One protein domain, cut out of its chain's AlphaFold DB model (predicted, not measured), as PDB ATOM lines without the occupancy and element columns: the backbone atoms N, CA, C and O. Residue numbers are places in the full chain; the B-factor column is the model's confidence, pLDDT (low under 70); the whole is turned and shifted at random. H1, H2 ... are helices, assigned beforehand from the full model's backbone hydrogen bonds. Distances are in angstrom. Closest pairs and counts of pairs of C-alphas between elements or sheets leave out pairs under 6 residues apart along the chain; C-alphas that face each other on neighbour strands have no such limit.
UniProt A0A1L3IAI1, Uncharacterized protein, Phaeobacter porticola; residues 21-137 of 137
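This is residues 21 to 137 of the 137 residues of an uncharacterized protein of Phaeobacter porticola (UniProt A0A1L3IAI1). The longest helix, H8, runs side by side with H6, and this pair packs through H6 on the short helix H1 in the middle; H4 packs on the other side of H1, with H2 running against it. H5 sits at one end beside H1 and H4, H3 lies at the far end by H2 and H4, and a loop holding H7 swings past the end of H2 on its way from H6 to H8. The printed part has 117 residues with eight named helices, H1 to H8 in chain order, and no named strand; the class is all helix. It is compact, with a radius of gyration of the C-alphas of 14.3 A and spans of 40 by 30 by 23 A.

H8, residues 120 to 136, touches H6, residues 87 to 97, at a shallow tilt of 23 degrees, opposite ways; the closest C-alphas, of Ala 96 and Phe 129, are 4.8 A apart. H6 touches the hub H1, residues 21 to 32, at a steep tilt of 62 degrees, with residues 26 to 30 of H1 alone; the closest C-alphas, of Lys 30 and Ala 97, are 4.7 A apart. H1, H2, residues 37 to 50, and H4, residues 60 to 72, form an up and down bundle, each running against the one before. H1 and H4 touch at 28 degrees, a shallow tilt, with the C-alphas of Ala 32 and Ser 71 closest at 4.2 A. H1 and H2, a helical hairpin, only just touch, with 3 pairs of C-alphas within 8 A, the closest those of Trp 31 and Arg 37 at 5.7 A. H5, residues 76 to 81, touches H1, closest at the C-alphas of Ala 32 and Leu 77, 5.6 A, and H4, closest at those of Ile 70 and Gly 76, 4.9 A. H3, residues 52 to 57, is close to but not clearly touching H2, with the C-alphas of Ile 48 and Ala 55 closest at 5.5 A. H7, residues 107 to 111, is likewise close to but not clearly touching H2, with the C-alphas of Leu 47 and Pro 107 closest at 6.1 A. Every O i to N i+4 pair is within hydrogen-bond range in H2 to H8, and 7 of 8 are in H1.

H8 is 24.8 A long from first to last C-alpha, H2 20.1 A, H4 18.7 A, H1 16.2 A and H6 15.1 A. H1 begins at C-alpha 21 (292.654, 122.943, 229.515), and H8 ends at C-alpha 136 (290.067, 128.787, 211.710).

The two C-alphas farthest apart, of Glu 53 and Glu 88, are 41.4 A apart. The printed part has no cut and no long link. Mean pLDDT of the printed part is 92.0; residues 113, 114 and 137 are under 70.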
ATOM      1  N   ASP A  21     293.701 122.644 230.494       85.38
ATOM      2  CA  ASP A  21     292.654 122.943 229.515       85.38
ATOM      3  C   ASP A  21     293.212 123.061 228.080       85.38
ATOM      4  O   ASP A  21     292.551 122.639 227.129       85.38
ATOM      5  N   PHE A  22     294.466 123.516 227.917       88.88
ATOM      6  CA  PHE A  22     295.162 123.542 226.619       88.88
ATOM      7  C   PHE A  22     295.495 122.142 226.079       88.88
ATOM      8  O   PHE A  22     295.724 121.989 224.883       88.88
ATOM      9  N   ILE A  23     295.504 121.117 226.933       93.25
ATOM     10  CA  ILE A  23     295.678 119.710 226.549       93.25
ATOM     11  C   ILE A  23     294.312 119.039 226.375       93.25
ATOM     12  O   ILE A  23     294.079 118.350 225.384       93.25
ATOM     13  N   LEU A  24     293.395 119.248 227.322       94.50
ATOM     14  CA  LEU A  24     292.091 118.593 227.358       94.50
ATOM     15  C   LEU A  24     291.233 118.959 226.150       94.50
ATOM     16  O   LEU A  24     290.600 118.085 225.564       94.50
ATOM     17  N   HIS A  25     291.234 120.227 225.743       93.62
ATOM     18  CA  HIS A  25     290.367 120.687 224.666       93.62
ATOM     19  C   HIS A  25     290.746 120.099 223.287       93.62
ATOM     20  O   HIS A  25     289.879 119.512 222.634       93.62
ATOM     21  N   PRO A  26     292.024 120.122 222.848       95.81
ATOM     22  CA  PRO A  26     292.446 119.420 221.629       95.81
ATOM     23  C   PRO A  26     292.203 117.908 221.670       95.81
ATOM     24  O   PRO A  26     291.875 117.291 220.653       95.81
ATOM     25  N   ILE A  27     292.334 117.297 222.848       97.31
ATOM     26  CA  ILE A  27     292.091 115.865 223.026       97.31
ATOM     27  C   ILE A  27     290.594 115.533 222.953       97.31
ATOM     28  O   ILE A  27     290.220 114.543 222.326       97.31
ATOM     29  N   ALA A  28     289.716 116.394 223.465       96.38
ATOM     30  CA  ALA A  28     288.277 116.251 223.273       96.38
ATOM     31  C   ALA A  28     287.885 116.351 221.789       96.38
ATOM     32  O   ALA A  28     287.095 115.540 221.303       96.38
ATOM     33  N   ILE A  29     288.495 117.279 221.040       96.19
ATOM     34  CA  ILE A  29     288.337 117.374 219.579       96.19
ATOM     35  C   ILE A  29     288.762 116.061 218.915       96.19
ATOM     36  O   ILE A  29     288.026 115.510 218.096       96.19
ATOM     37  N   LYS A  30     289.925 115.509 219.289       97.19
ATOM     38  CA  LYS A  30     290.373 114.194 218.809       97.19
ATOM     39  C   LYS A  30     289.316 113.117 219.069       97.19
ATOM     40  O   LYS A  30     289.060 112.319 218.167       97.19
ATOM     41  N   TRP A  31     288.710 113.080 220.254       97.25
ATOM     42  CA  TRP A  31     287.680 112.094 220.599       97.25
ATOM     43  C   TRP A  31     286.420 112.252 219.744       97.25
ATOM     44  O   TRP A  31     285.979 111.262 219.160       97.25
ATOM     45  N   ALA A  32     285.923 113.479 219.561       95.88
ATOM     46  CA  ALA A  32     284.791 113.769 218.671       95.88
ATOM     47  C   ALA A  32     285.089 113.376 217.211       95.88
ATOM     48  O   ALA A  32     284.224 112.943 216.454       95.88
ATOM     49  N   CYS A  33     286.361 113.438 216.822       95.12
ATOM     50  CA  CYS A  33     286.858 113.006 215.522       95.12
ATOM     51  C   CYS A  33     287.152 111.496 215.425       95.12
ATOM     52  O   CYS A  33     287.814 111.075 214.464       95.12
ATOM     53  N   GLN A  34     286.664 110.682 216.371       93.25
ATOM     54  CA  GLN A  34     286.851 109.223 216.455       93.25
ATOM     55  C   GLN A  34     288.317 108.790 216.648       93.25
ATOM     56  O   GLN A  34     288.735 107.721 216.200       93.25
ATOM     57  N   GLY A  35     289.131 109.640 217.275       93.31
ATOM     58  CA  GLY A  35     290.501 109.318 217.660       93.31
ATOM     59  C   GLY A  35     290.583 108.379 218.870       93.31
ATOM     60  O   GLY A  35     289.595 108.102 219.549       93.31
ATOM     61  N   ALA A  36     291.790 107.882 219.154       92.62
ATOM     62  CA  ALA A  36     292.036 106.917 220.228       92.62
ATOM     63  C   ALA A  36     291.819 107.521 221.627       92.62
ATOM     64  O   ALA A  36     292.729 108.127 222.184       92.62
ATOM     65  N   ARG A  37     290.622 107.326 222.185       94.88
ATOM     66  CA  ARG A  37     290.192 107.886 223.475       94.88
ATOM     67  C   ARG A  37     290.646 107.095 224.698       94.88
ATOM     68  O   ARG A  37     291.074 107.675 225.687       94.88
ATOM     69  N   GLU A  38     290.557 105.770 224.643       95.06
ATOM     70  CA  GLU A  38     290.823 104.895 225.798       95.06
ATOM     71  C   GLU A  38     292.254 105.051 226.330       95.06
ATOM     72  O   GLU A  38     292.476 105.058 227.538       95.06
ATOM     73  N   GLN A  39     293.221 105.239 225.428       94.31
ATOM     74  CA  GLN A  39     294.617 105.474 225.788       94.31
ATOM     75  C   GLN A  39     294.822 106.829 226.482       94.31
ATOM     76  O   GLN A  39     295.590 106.918 227.444       94.31
ATOM     77  N   ASP A  40     294.138 107.876 226.014       96.31
ATOM     78  CA  ASP A  40     294.223 109.204 226.621       96.31
ATOM     79  C   ASP A  40     293.613 109.176 228.031       96.31
ATOM     80  O   ASP A  40     294.247 109.618 228.986       96.31
ATOM     81  N   LEU A  41     292.434 108.557 228.186       96.00
ATOM     82  CA  LEU A  41     291.780 108.380 229.486       96.00
ATOM     83  C   LEU A  41     292.658 107.598 230.467       96.00
ATOM     84  O   LEU A  41     292.837 108.032 231.599       96.00
ATOM     85  N   ALA A  42     293.271 106.491 230.038       96.38
ATOM     86  CA  ALA A  42     294.183 105.726 230.892       96.38
ATOM     87  C   ALA A  42     295.391 106.559 231.365       96.38
ATOM     88  O   ALA A  42     295.853 106.411 232.501       96.38
ATOM     89  N   THR A  43     295.883 107.459 230.510       95.75
ATOM     90  CA  THR A  43     296.948 108.399 230.875       95.75
ATOM     91  C   THR A  43     296.451 109.382 231.934       95.75
ATOM     92  O   THR A  43     297.073 109.503 232.987       95.75
ATOM     93  N   PHE A  44     295.301 110.025 231.716       96.06
ATOM     94  CA  PHE A  44     294.741 110.965 232.687       96.06
ATOM     95  C   PHE A  44     294.418 110.307 234.032       96.06
ATOM     96  O   PHE A  44     294.728 110.885 235.069       96.06
ATOM     97  N   GLU A  45     293.892 109.081 234.048       96.25
ATOM     98  CA  GLU A  45     293.674 108.325 235.289       96.25
ATOM     99  C   GLU A  45     294.978 108.069 236.050       96.25
ATOM    100  O   GLU A  45     295.019 108.187 237.275       96.25
ATOM    101  N   THR A  46     296.063 107.768 235.331       95.81
ATOM    102  CA  THR A  46     297.393 107.599 235.934       95.81
ATOM    103  C   THR A  46     297.872 108.903 236.577       95.81
ATOM    104  O   THR A  46     298.380 108.886 237.698       95.81
ATOM    105  N   LEU A  47     297.666 110.038 235.907       95.19
ATOM    106  CA  LEU A  47     298.028 111.356 236.430       95.19
ATOM    107  C   LEU A  47     297.174 111.756 237.640       95.19
ATOM    108  O   LEU A  47     297.715 112.218 238.642       95.19
ATOM    109  N   ILE A  48     295.860 111.526 237.589       95.88
ATOM    110  CA  ILE A  48     294.939 111.772 238.711       95.88
ATOM    111  C   ILE A  48     295.351 110.944 239.930       95.88
ATOM    112  O   ILE A  48     295.366 111.457 241.048       95.88
ATOM    113  N   ALA A  49     295.708 109.673 239.730       96.62
ATOM    114  CA  ALA A  49     296.159 108.805 240.813       96.62
ATOM    115  C   ALA A  49     297.498 109.260 241.419       96.62
ATOM    116  O   ALA A  49     297.713 109.078 242.618       96.62
ATOM    117  N   ALA A  50     298.382 109.854 240.613       95.75
ATOM    118  CA  ALA A  50     299.664 110.384 241.071       95.75
ATOM    119  C   ALA A  50     299.524 111.711 241.839       95.75
ATOM    120  O   ALA A  50     300.270 111.937 242.792       95.75
ATOM    121  N   PHE A  51     298.556 112.558 241.468       94.62
ATOM    122  CA  PHE A  51     298.348 113.887 242.059       94.62
ATOM    123  C   PHE A  51     296.882 114.121 242.472       94.62
ATOM    124  O   PHE A  51     296.210 114.999 241.927       94.62
ATOM    125  N   PRO A  52     296.348 113.358 243.443       95.00
ATOM    126  CA  PRO A  52     294.915 113.352 243.738       95.00
ATOM    127  C   PRO A  52     294.379 114.692 244.264       95.00
ATOM    128  O   PRO A  52     293.280 115.098 243.889       95.00
ATOM    129  N   GLU A  53     295.138 115.399 245.108       94.75
ATOM    130  CA  GLU A  53     294.710 116.700 245.645       94.75
ATOM    131  C   GLU A  53     294.731 117.790 244.571       94.75
ATOM    132  O   GLU A  53     293.796 118.588 244.482       94.75
ATOM    133  N   ASP A  54     295.740 117.775 243.698       93.69
ATOM    134  CA  ASP A  54     295.808 118.710 242.581       93.69
ATOM    135  C   ASP A  54     294.708 118.443 241.555       93.69
ATOM    136  O   ASP A  54     294.048 119.384 241.115       93.69
ATOM    137  N   ALA A  55     294.449 117.174 241.227       94.62
ATOM    138  CA  ALA A  55     293.382 116.778 240.311       94.62
ATOM    139  C   ALA A  55     292.007 117.192 240.840       94.62
ATOM    140  O   ALA A  55     291.154 117.643 240.078       94.62
ATOM    141  N   LYS A  56     291.797 117.058 242.154       94.69
ATOM    142  CA  LYS A  56     290.576 117.501 242.825       94.69
ATOM    143  C   LYS A  56     290.439 119.021 242.808       94.69
ATOM    144  O   LYS A  56     289.350 119.520 242.552       94.69
ATOM    145  N   SER A  57     291.518 119.750 243.085       93.38
ATOM    146  CA  SER A  57     291.527 121.217 243.049       93.38
ATOM    147  C   SER A  57     291.242 121.757 241.641       93.38
ATOM    148  O   SER A  57     290.528 122.745 241.493       93.38
ATOM    149  N   ALA A  58     291.738 121.067 240.611       91.81
ATOM    150  CA  ALA A  58     291.489 121.375 239.204       91.81
ATOM    151  C   ALA A  58     290.153 120.823 238.663       91.81
ATOM    152  O   ALA A  58     289.866 121.000 237.485       91.81
ATOM    153  N   ASP A  59     289.365 120.121 239.489       94.00
ATOM    154  CA  ASP A  59     288.136 119.414 239.094       94.00
ATOM    155  C   ASP A  59     288.299 118.527 237.838       94.00
ATOM    156  O   ASP A  59     287.390 118.353 237.020       94.00
ATOM    157  N   LEU A  60     289.492 117.938 237.680       94.00
ATOM    158  CA  LEU A  60     289.928 117.305 236.434       94.00
ATOM    159  C   LEU A  60     289.005 116.159 236.006       94.00
ATOM    160  O   LEU A  60     288.758 115.959 234.819       94.00
ATOM    161  N   ARG A  61     288.466 115.409 236.971       94.50
ATOM    162  CA  ARG A  61     287.582 114.277 236.680       94.50
ATOM    163  C   ARG A  61     286.242 114.727 236.108       94.50
ATOM    164  O   ARG A  61     285.807 114.183 235.101       94.50
ATOM    165  N   THR A  62     285.644 115.762 236.693       93.81
ATOM    166  CA  THR A  62     284.400 116.355 236.188       93.81
ATOM    167  C   THR A  62     284.597 116.914 234.780       93.81
ATOM    168  O   THR A  62     283.756 116.694 233.910       93.81
ATOM    169  N   HIS A  63     285.729 117.582 234.523       93.25
ATOM    170  CA  HIS A  63     286.071 118.068 233.184       93.25
ATOM    171  C   HIS A  63     286.215 116.926 232.168       93.25
ATOM    172  O   HIS A  63     285.649 117.004 231.078       93.25
ATOM    173  N   LEU A  64     286.930 115.850 232.512       94.94
ATOM    174  CA  LEU A  64     287.097 114.688 231.632       94.94
ATOM    175  C   LEU A  64     285.768 113.996 231.325       94.94
ATOM    176  O   LEU A  64     285.504 113.701 230.160       94.94
ATOM    177  N   ASP A  65     284.923 113.787 232.338       95.19
ATOM    178  CA  ASP A  65     283.607 113.165 232.173       95.19
ATOM    179  C   ASP A  65     282.715 114.005 231.242       95.19
ATOM    180  O   ASP A  65     282.067 113.467 230.339       95.19
ATOM    181  N   ALA A  66     282.719 115.332 231.407       94.62
ATOM    182  CA  ALA A  66     281.973 116.243 230.543       94.62
ATOM    183  C   ALA A  66     282.477 116.198 229.091       94.62
ATOM    184  O   ALA A  66     281.682 116.052 228.163       94.62
ATOM    185  N   LEU A  67     283.795 116.275 228.878       94.56
ATOM    186  CA  LEU A  67     284.386 116.218 227.537       94.56
ATOM    187  C   LEU A  67     284.158 114.863 226.867       94.56
ATOM    188  O   LEU A  67     283.920 114.811 225.661       94.56
ATOM    189  N   GLN A  68     284.180 113.771 227.634       94.69
ATOM    190  CA  GLN A  68     283.856 112.447 227.124       94.69
ATOM    191  C   GLN A  68     282.417 112.399 226.610       94.69
ATOM    192  O   GLN A  68     282.211 111.986 225.470       94.69
ATOM    193  N   GLN A  69     281.449 112.857 227.406       94.50
ATOM    194  CA  GLN A  69     280.038 112.884 227.010       94.50
ATOM    195  C   GLN A  69     279.815 113.742 225.765       94.50
ATOM    196  O   GLN A  69     279.181 113.289 224.818       94.50
ATOM    197  N   ILE A  70     280.383 114.952 225.732       94.12
ATOM    198  CA  ILE A  70     280.247 115.848 224.578       94.12
ATOM    199  C   ILE A  70     280.882 115.220 223.334       94.12
ATOM    200  O   ILE A  70     280.311 115.301 222.256       94.12
ATOM    201  N   SER A  71     282.031 114.552 223.462       93.50
ATOM    202  CA  SER A  71     282.714 113.929 222.320       93.50
ATOM    203  C   SER A  71     281.955 112.764 221.673       93.50
ATOM    204  O   SER A  71     282.298 112.366 220.563       93.50
ATOM    205  N   GLU A  72     280.960 112.195 222.357       92.06
ATOM    206  CA  GLU A  72     280.102 111.131 221.820       92.06
ATOM    207  C   GLU A  72     278.870 111.669 221.087       92.06
ATOM    208  O   GLU A  72     278.204 110.906 220.388       92.06
ATOM    209  N   ASP A  73     278.566 112.955 221.250       91.75
ATOM    210  CA  ASP A  73     277.432 113.606 220.610       91.75
ATOM    211  C   ASP A  73     277.727 113.894 219.127       91.75
ATOM    212  O   ASP A  73     278.848 114.261 218.761       91.75
ATOM    213  N   ASP A  74     276.715 113.768 218.264       84.06
ATOM    214  CA  ASP A  74     276.833 114.060 216.827       84.06
ATOM    215  C   ASP A  74     277.201 115.540 216.568       84.06
ATOM    216  O   ASP A  74     277.879 115.855 215.587       84.06
ATOM    217  N   GLU A  75     276.805 116.451 217.465       87.62
ATOM    218  CA  GLU A  75     277.176 117.872 217.470       87.62
ATOM    219  C   GLU A  75     278.385 118.165 218.373       87.62
ATOM    220  O   GLU A  75     278.796 119.319 218.527       87.62
ATOM    221  N   GLY A  76     279.006 117.130 218.943       88.88
ATOM    222  CA  GLY A  76     280.084 117.228 219.921       88.88
ATOM    223  C   GLY A  76     281.243 118.108 219.472       88.88
ATOM    224  O   GLY A  76     281.740 118.931 220.235       88.88
ATOM    225  N   LEU A  77     281.638 118.007 218.202       90.50
ATOM    226  CA  LEU A  77     282.722 118.819 217.649       90.50
ATOM    227  C   LEU A  77     282.378 120.318 217.606       90.50
ATOM    228  O   LEU A  77     283.245 121.148 217.884       90.50
ATOM    229  N   THR A  78     281.128 120.667 217.299       89.75
ATOM    230  CA  THR A  78     280.626 122.050 217.333       89.75
ATOM    231  C   THR A  78     280.572 122.562 218.771       89.75
ATOM    232  O   THR A  78     281.035 123.667 219.053       89.75
ATOM    233  N   LEU A  79     280.064 121.741 219.696       90.00
ATOM    234  CA  LEU A  79     279.970 122.085 221.116       90.00
ATOM    235  C   LEU A  79     281.349 122.293 221.748       90.00
ATOM    236  O   LEU A  79     281.534 123.257 222.487       90.00
ATOM    237  N   ILE A  80     282.322 121.437 221.424       91.38
ATOM    238  CA  ILE A  80     283.705 121.589 221.887       91.38
ATOM    239  C   ILE A  80     284.308 122.853 221.279       91.38
ATOM    240  O   ILE A  80     284.822 123.679 222.016       91.38
ATOM    241  N   SER A  81     284.187 123.059 219.966       86.19
ATOM    242  CA  SER A  81     284.786 124.226 219.296       86.19
ATOM    243  C   SER A  81     284.180 125.570 219.737       86.19
ATOM    244  O   SER A  81     284.791 126.617 219.534       86.19
ATOM    245  N   GLY A  82     282.980 125.563 220.331       86.50
ATOM    246  CA  GLY A  82     282.283 126.758 220.819       86.50
ATOM    247  C   GLY A  82     281.682 127.637 219.716       86.50
ATOM    248  O   GLY A  82     281.181 128.728 219.998       86.50
ATOM    249  N   SER A  83     281.728 127.184 218.464       85.75
ATOM    250  CA  SER A  83     281.210 127.887 217.294       85.75
ATOM    251  C   SER A  83     280.796 126.902 216.204       85.75
ATOM    252  O   SER A  83     281.271 125.764 216.151       85.75
ATOM    253  N   GLU A  84     279.895 127.342 215.323       87.69
ATOM    254  CA  GLU A  84     279.568 126.582 214.120       87.69
ATOM    255  C   GLU A  84     280.801 126.468 213.224       87.69
ATOM    256  O   GLU A  84     281.390 127.468 212.809       87.69
ATOM    257  N   ILE A  85     281.155 125.231 212.889       88.94
ATOM    258  CA  ILE A  85     282.226 124.913 211.951       88.94
ATOM    259  C   ILE A  85     281.626 124.293 210.693       88.94
ATOM    260  O   ILE A  85     280.740 123.438 210.737       88.94
ATOM    261  N   SER A  86     282.114 124.720 209.533       92.56
ATOM    262  CA  SER A  86     281.756 124.079 208.271       92.56
ATOM    263  C   SER A  86     282.325 122.661 208.199       92.56
ATOM    264  O   SER A  86     283.293 122.312 208.874       92.56
ATOM    265  N   LYS A  87     281.772 121.845 207.298       92.31
ATOM    266  CA  LYS A  87     282.273 120.488 207.056       92.31
ATOM    267  C   LYS A  87     283.763 120.461 206.683       92.31
ATOM    268  O   LYS A  87     284.486 119.584 207.139       92.31
ATOM    269  N   GLU A  88     284.228 121.420 205.882       93.88
ATOM    270  CA  GLU A  88     285.640 121.507 205.492       93.88
ATOM    271  C   GLU A  88     286.539 121.831 206.693       93.88
ATOM    272  O   GLU A  88     287.569 121.186 206.887       93.88
ATOM    273  N   GLN A  89     286.120 122.775 207.542       93.62
ATOM    274  CA  GLN A  89     286.843 123.122 208.767       93.62
ATOM    275  C   GLN A  89     286.874 121.943 209.747       93.62
ATOM    276  O   GLN A  89     287.931 121.631 210.293       93.62
ATOM    277  N   ALA A  90     285.754 121.232 209.904       94.00
ATOM    278  CA  ALA A  90     285.677 120.017 210.709       94.00
ATOM    279  C   ALA A  90     286.646 118.933 210.208       94.00
ATOM    280  O   ALA A  90     287.376 118.335 210.995       94.00
ATOM    281  N   GLU A  91     286.719 118.702 208.893       95.12
ATOM    282  CA  GLU A  91     287.646 117.730 208.305       95.12
ATOM    283  C   GLU A  91     289.121 118.110 208.521       95.12
ATOM    284  O   GLU A  91     289.946 117.234 208.810       95.12
ATOM    285  N   GLN A  92     289.465 119.396 208.400       95.81
ATOM    286  CA  GLN A  92     290.818 119.897 208.662       95.81
ATOM    287  C   GLN A  92     291.196 119.733 210.136       95.81
ATOM    288  O   GLN A  92     292.253 119.173 210.444       95.81
ATOM    289  N   LEU A  93     290.304 120.146 211.037       95.31
ATOM    290  CA  LEU A  93     290.496 120.048 212.478       95.31
ATOM    291  C   LEU A  93     290.649 118.587 212.918       95.31
ATOM    292  O   LEU A  93     291.612 118.237 213.599       95.31
ATOM    293  N   CYS A  94     289.776 117.695 212.438       96.00
ATOM    294  CA  CYS A  94     289.862 116.270 212.743       96.00
ATOM    295  C   CYS A  94     291.144 115.616 212.229       96.00
ATOM    296  O   CYS A  94     291.716 114.758 212.905       96.00
ATOM    297  N   ARG A  95     291.617 116.004 211.040       97.31
ATOM    298  CA  ARG A  95     292.879 115.487 210.503       97.31
ATOM    299  C   ARG A  95     294.060 115.859 211.394       97.31
ATOM    300  O   ARG A  95     294.930 115.018 211.590       97.31
ATOM    301  N   ALA A  96     294.072 117.080 211.921       97.25
ATOM    302  CA  ALA A  96     295.150 117.567 212.771       97.25
ATOM    303  C   ALA A  96     295.050 117.062 214.222       97.25
ATOM    304  O   ALA A  96     296.072 116.863 214.868       97.25
ATOM    305  N   ALA A  97     293.840 116.802 214.726       97.44
ATOM    306  CA  ALA A  97     293.625 116.331 216.094       97.44
ATOM    307  C   ALA A  97     293.898 114.829 216.275       97.44
ATOM    308  O   ALA A  97     294.399 114.398 217.309       97.44
ATOM    309  N   ARG A  98     293.581 113.996 215.274       97.19
ATOM    310  CA  ARG A  98     293.727 112.528 215.372       97.19
ATOM    311  C   ARG A  98     295.130 112.032 215.765       97.19
ATOM    312  O   ARG A  98     295.187 111.073 216.534       97.19
ATOM    313  N   PRO A  99     296.236 112.622 215.270       97.25
ATOM    314  CA  PRO A  99     297.591 112.218 215.647       97.25
ATOM    315  C   PRO A  99     298.008 112.631 217.064       97.25
ATOM    316  O   PRO A  99     299.036 112.149 217.548       97.25
ATOM    317  N   LEU A 100     297.253 113.518 217.724       97.56
ATOM    318  CA  LEU A 100     297.581 113.974 219.070       97.56
ATOM    319  C   LEU A 100     297.537 112.808 220.056       97.56
ATOM    320  O   LEU A 100     296.654 111.949 220.031       97.56
ATOM    321  N   SER A 101     298.501 112.791 220.958       95.12
ATOM    322  CA  SER A 101     298.591 111.839 222.050       95.12
ATOM    323  C   SER A 101     299.060 112.560 223.296       95.12
ATOM    324  O   SER A 101     299.876 113.481 223.222       95.12
ATOM    325  N   VAL A 102     298.560 112.101 224.439       94.50
ATOM    326  CA  VAL A 102     299.039 112.504 225.765       94.50
ATOM    327  C   VAL A 102     299.883 111.426 226.428       94.50
ATOM    328  O   VAL A 102     300.352 111.637 227.532       94.50
ATOM    329  N   ALA A 103     300.156 110.297 225.765       92.88
ATOM    330  CA  ALA A 103     300.886 109.173 226.365       92.88
ATOM    331  C   ALA A 103     302.320 109.514 226.832       92.88
ATOM    332  O   ALA A 103     302.944 108.726 227.536       92.88
ATOM    333  N   TRP A 104     302.853 110.666 226.422       90.44
ATOM    334  CA  TRP A 104     304.134 111.206 226.881       90.44
ATOM    335  C   TRP A 104     304.043 111.941 228.230       90.44
ATOM    336  O   TRP A 104     305.073 112.178 228.857       90.44
ATOM    337  N   ALA A 105     302.843 112.313 228.681       90.88
ATOM    338  CA  ALA A 105     302.618 113.026 229.932       90.88
ATOM    339  C   ALA A 105     302.653 112.043 231.112       90.88
ATOM    340  O   ALA A 105     301.637 111.461 231.491       90.88
ATOM    341  N   THR A 106     303.841 111.841 231.684       90.44
ATOM    342  CA  THR A 106     304.026 111.059 232.915       90.44
ATOM    343  C   THR A 106     304.072 111.972 234.144       90.44
ATOM    344  O   THR A 106     304.322 113.175 234.008       90.44
ATOM    345  N   PRO A 107     303.878 111.433 235.362       89.25
ATOM    346  CA  PRO A 107     304.017 112.220 236.583       89.25
ATOM    347  C   PRO A 107     305.375 112.916 236.714       89.25
ATOM    348  O   PRO A 107     305.449 114.084 237.085       89.25
ATOM    349  N   GLU A 108     306.458 112.227 236.358       86.31
ATOM    350  CA  GLU A 108     307.811 112.781 236.400       86.31
ATOM    351  C   GLU A 108     307.972 113.942 235.417       86.31
ATOM    352  O   GLU A 108     308.686 114.900 235.712       86.31
ATOM    353  N   GLN A 109     307.301 113.875 234.267       85.06
ATOM    354  CA  GLN A 109     307.351 114.931 233.265       85.06
ATOM    355  C   GLN A 109     306.685 116.217 233.761       85.06
ATOM    356  O   GLN A 109     307.232 117.300 233.569       85.06
ATOM    357  N   LEU A 110     305.546 116.081 234.445       83.12
ATOM    358  CA  LEU A 110     304.769 117.204 234.976       83.12
ATOM    359  C   LEU A 110     305.453 117.906 236.146       83.12
ATOM    360  O   LEU A 110     305.399 119.125 236.248       83.12
ATOM    361  N   VAL A 111     306.133 117.154 237.011       83.00
ATOM    362  CA  VAL A 111     306.851 117.736 238.159       83.00
ATOM    363  C   VAL A 111     308.092 118.512 237.721       83.00
ATOM    364  O   VAL A 111     308.454 119.504 238.350       83.00
ATOM    365  N   ASN A 112     308.765 118.057 236.663       75.69
ATOM    366  CA  ASN A 112     310.017 118.660 236.211       75.69
ATOM    367  C   ASN A 112     309.829 119.777 235.172       75.69
ATOM    368  O   ASN A 112     310.838 120.352 234.766       75.69
ATOM    369  N   ASP A 113     308.588 120.044 234.735       69.62
ATOM    370  CA  ASP A 113     308.235 120.982 233.652       69.62
ATOM    371  C   ASP A 113     309.208 120.905 232.465       69.62
ATOM    372  O   ASP A 113     309.730 121.894 231.950       69.62
ATOM    373  N   ASN A 114     309.564 119.674 232.101       67.38
ATOM    374  CA  ASN A 114     310.530 119.437 231.047       67.38
ATOM    375  C   ASN A 114     309.758 119.222 229.740       67.38
ATOM    376  O   ASN A 114     308.815 118.442 229.704       67.38
ATOM    377  N   GLU A 115     310.144 119.860 228.642       70.12
ATOM    378  CA  GLU A 115     309.584 119.550 227.317       70.12
ATOM    379  C   GLU A 115     310.400 118.468 226.581       70.12
ATOM    380  O   GLU A 115     309.955 117.917 225.571       70.12
ATOM    381  N   ASP A 116     311.579 118.096 227.094       73.19
ATOM    382  CA  ASP A 116     312.486 117.130 226.454       73.19
ATOM    383  C   ASP A 116     311.912 115.708 226.384       73.19
ATOM    384  O   ASP A 116     312.301 114.923 225.517       73.19
ATOM    385  N   GLY A 117     310.979 115.373 227.278       79.44
ATOM    386  CA  GLY A 117     310.301 114.075 227.306       79.44
ATOM    387  C   GLY A 117     309.154 113.964 226.304       79.44
ATOM    388  O   GLY A 117     308.634 112.866 226.113       79.44
ATOM    389  N   VAL A 118     308.789 115.053 225.612       89.31
ATOM    390  CA  VAL A 118     307.796 114.998 224.535       89.31
ATOM    391  C   VAL A 118     308.456 114.465 223.253       89.31
ATOM    392  O   VAL A 118     309.382 115.099 222.713       89.31
ATOM    393  N   PRO A 119     307.983 113.328 222.701       93.06
ATOM    394  CA  PRO A 119     308.484 112.799 221.438       93.06
ATOM    395  C   PRO A 119     308.412 113.853 220.331       93.06
ATOM    396  O   PRO A 119     307.442 114.607 220.245       93.06
ATOM    397  N   SER A 120     309.419 113.901 219.457       93.31
ATOM    398  CA  SER A 120     309.473 114.889 218.368       93.31
ATOM    399  C   SER A 120     308.236 114.843 217.471       93.31
ATOM    400  O   SER A 120     307.734 115.886 217.074       93.31
ATOM    401  N   GLU A 121     307.712 113.644 217.206       94.88
ATOM    402  CA  GLU A 121     306.486 113.453 216.423       94.88
ATOM    403  C   GLU A 121     305.278 114.119 217.082       94.88
ATOM    404  O   GLU A 121     304.480 114.757 216.403       94.88
ATOM    405  N   GLN A 122     305.169 114.028 218.411       95.12
ATOM    406  CA  GLN A 122     304.099 114.690 219.146       95.12
ATOM    407  C   GLN A 122     304.304 116.202 219.151       95.12
ATOM    408  O   GLN A 122     303.366 116.923 218.838       95.12
ATOM    409  N   ARG A 123     305.526 116.705 219.368       94.06
ATOM    410  CA  ARG A 123     305.802 118.149 219.233       94.06
ATOM    411  C   ARG A 123     305.365 118.697 217.873       94.06
ATOM    412  O   ARG A 123     304.724 119.742 217.815       94.06
ATOM    413  N   THR A 124     305.659 117.976 216.791       96.38
ATOM    414  CA  THR A 124     305.194 118.338 215.445       96.38
ATOM    415  C   THR A 124     303.672 118.279 215.335       96.38
ATOM    416  O   THR A 124     303.078 119.250 214.882       96.38
ATOM    417  N   ALA A 125     303.032 117.198 215.787       97.06
ATOM    418  CA  ALA A 125     301.580 117.043 215.706       97.06
ATOM    419  C   ALA A 125     300.824 118.139 216.478       97.06
ATOM    420  O   ALA A 125     299.887 118.732 215.948       97.06
ATOM    421  N   TRP A 126     301.259 118.455 217.700       96.19
ATOM    422  CA  TRP A 126     300.680 119.529 218.510       96.19
ATOM    423  C   TRP A 126     300.865 120.901 217.845       96.19
ATOM    424  O   TRP A 126     299.917 121.682 217.785       96.19
ATOM    425  N   ALA A 127     302.037 121.185 217.266       96.00
ATOM    426  CA  ALA A 127     302.268 122.426 216.521       96.00
ATOM    427  C   ALA A 127     301.404 122.530 215.248       96.00
ATOM    428  O   ALA A 127     300.873 123.596 214.938       96.00
ATOM    429  N   GLU A 128     301.239 121.429 214.510       96.69
ATOM    430  CA  GLU A 128     300.374 121.375 213.327       96.69
ATOM    431  C   GLU A 128     298.901 121.579 213.687       96.69
ATOM    432  O   GLU A 128     298.205 122.323 212.992       96.69
ATOM    433  N   PHE A 129     298.437 120.979 214.786       97.12
ATOM    434  CA  PHE A 129     297.090 121.194 215.303       97.12
ATOM    435  C   PHE A 129     296.832 122.667 215.619       97.12
ATOM    436  O   PHE A 129     295.860 123.233 215.117       97.12
ATOM    437  N   TRP A 130     297.720 123.312 216.380       95.56
ATOM    438  CA  TRP A 130     297.540 124.720 216.733       95.56
ATOM    439  C   TRP A 130     297.552 125.634 215.517       95.56
ATOM    440  O   TRP A 130     296.702 126.512 215.410       95.56
ATOM    441  N   LYS A 131     298.415 125.359 214.535       96.06
ATOM    442  CA  LYS A 131     298.396 126.082 213.263       96.06
ATOM    443  C   LYS A 131     297.049 125.954 212.548       96.06
ATOM    444  O   LYS A 131     296.605 126.907 211.916       96.06
ATOM    445  N   VAL A 132     296.396 124.791 212.593       94.81
ATOM    446  CA  VAL A 132     295.045 124.645 212.027       94.81
ATOM    447  C   VAL A 132     294.054 125.498 212.810       94.81
ATOM    448  O   VAL A 132     293.354 126.287 212.188       94.81
ATOM    449  N   VAL A 133     294.042 125.414 214.143       92.00
ATOM    450  CA  VAL A 133     293.146 126.213 214.999       92.00
ATOM    451  C   VAL A 133     293.297 127.715 214.746       92.00
ATOM    452  O   VAL A 133     292.297 128.403 214.576       92.00
ATOM    453  N   GLU A 134     294.526 128.220 214.647       90.81
ATOM    454  CA  GLU A 134     294.810 129.634 214.358       90.81
ATOM    455  C   GLU A 134     294.261 130.091 212.999       90.81
ATOM    456  O   GLU A 134     293.844 131.233 212.862       90.81
ATOM    457  N   ASN A 135     294.239 129.213 211.992       87.69
ATOM    458  CA  ASN A 135     293.705 129.535 210.664       87.69
ATOM    459  C   ASN A 135     292.172 129.442 210.583       87.69
ATOM    460  O   ASN A 135     291.596 129.810 209.560       87.69
ATOM    461  N   LEU A 136     291.524 128.896 211.617       83.75
ATOM    462  CA  LEU A 136     290.067 128.787 211.710       83.75
ATOM    463  C   LEU A 136     289.419 129.986 212.423       83.75
ATOM    464  O   LEU A 136     288.199 130.124 212.334       83.75
ATOM    465  N   GLN A 137     290.214 130.813 213.115       67.62
ATOM    466  CA  GLN A 137     289.800 132.053 213.791       67.62
ATOM    467  C   GLN A 137     289.766 133.247 212.829       67.62
ATOM    468  O   GLN A 137     288.876 134.108 213.018       67.62
TER     469      GLN A 137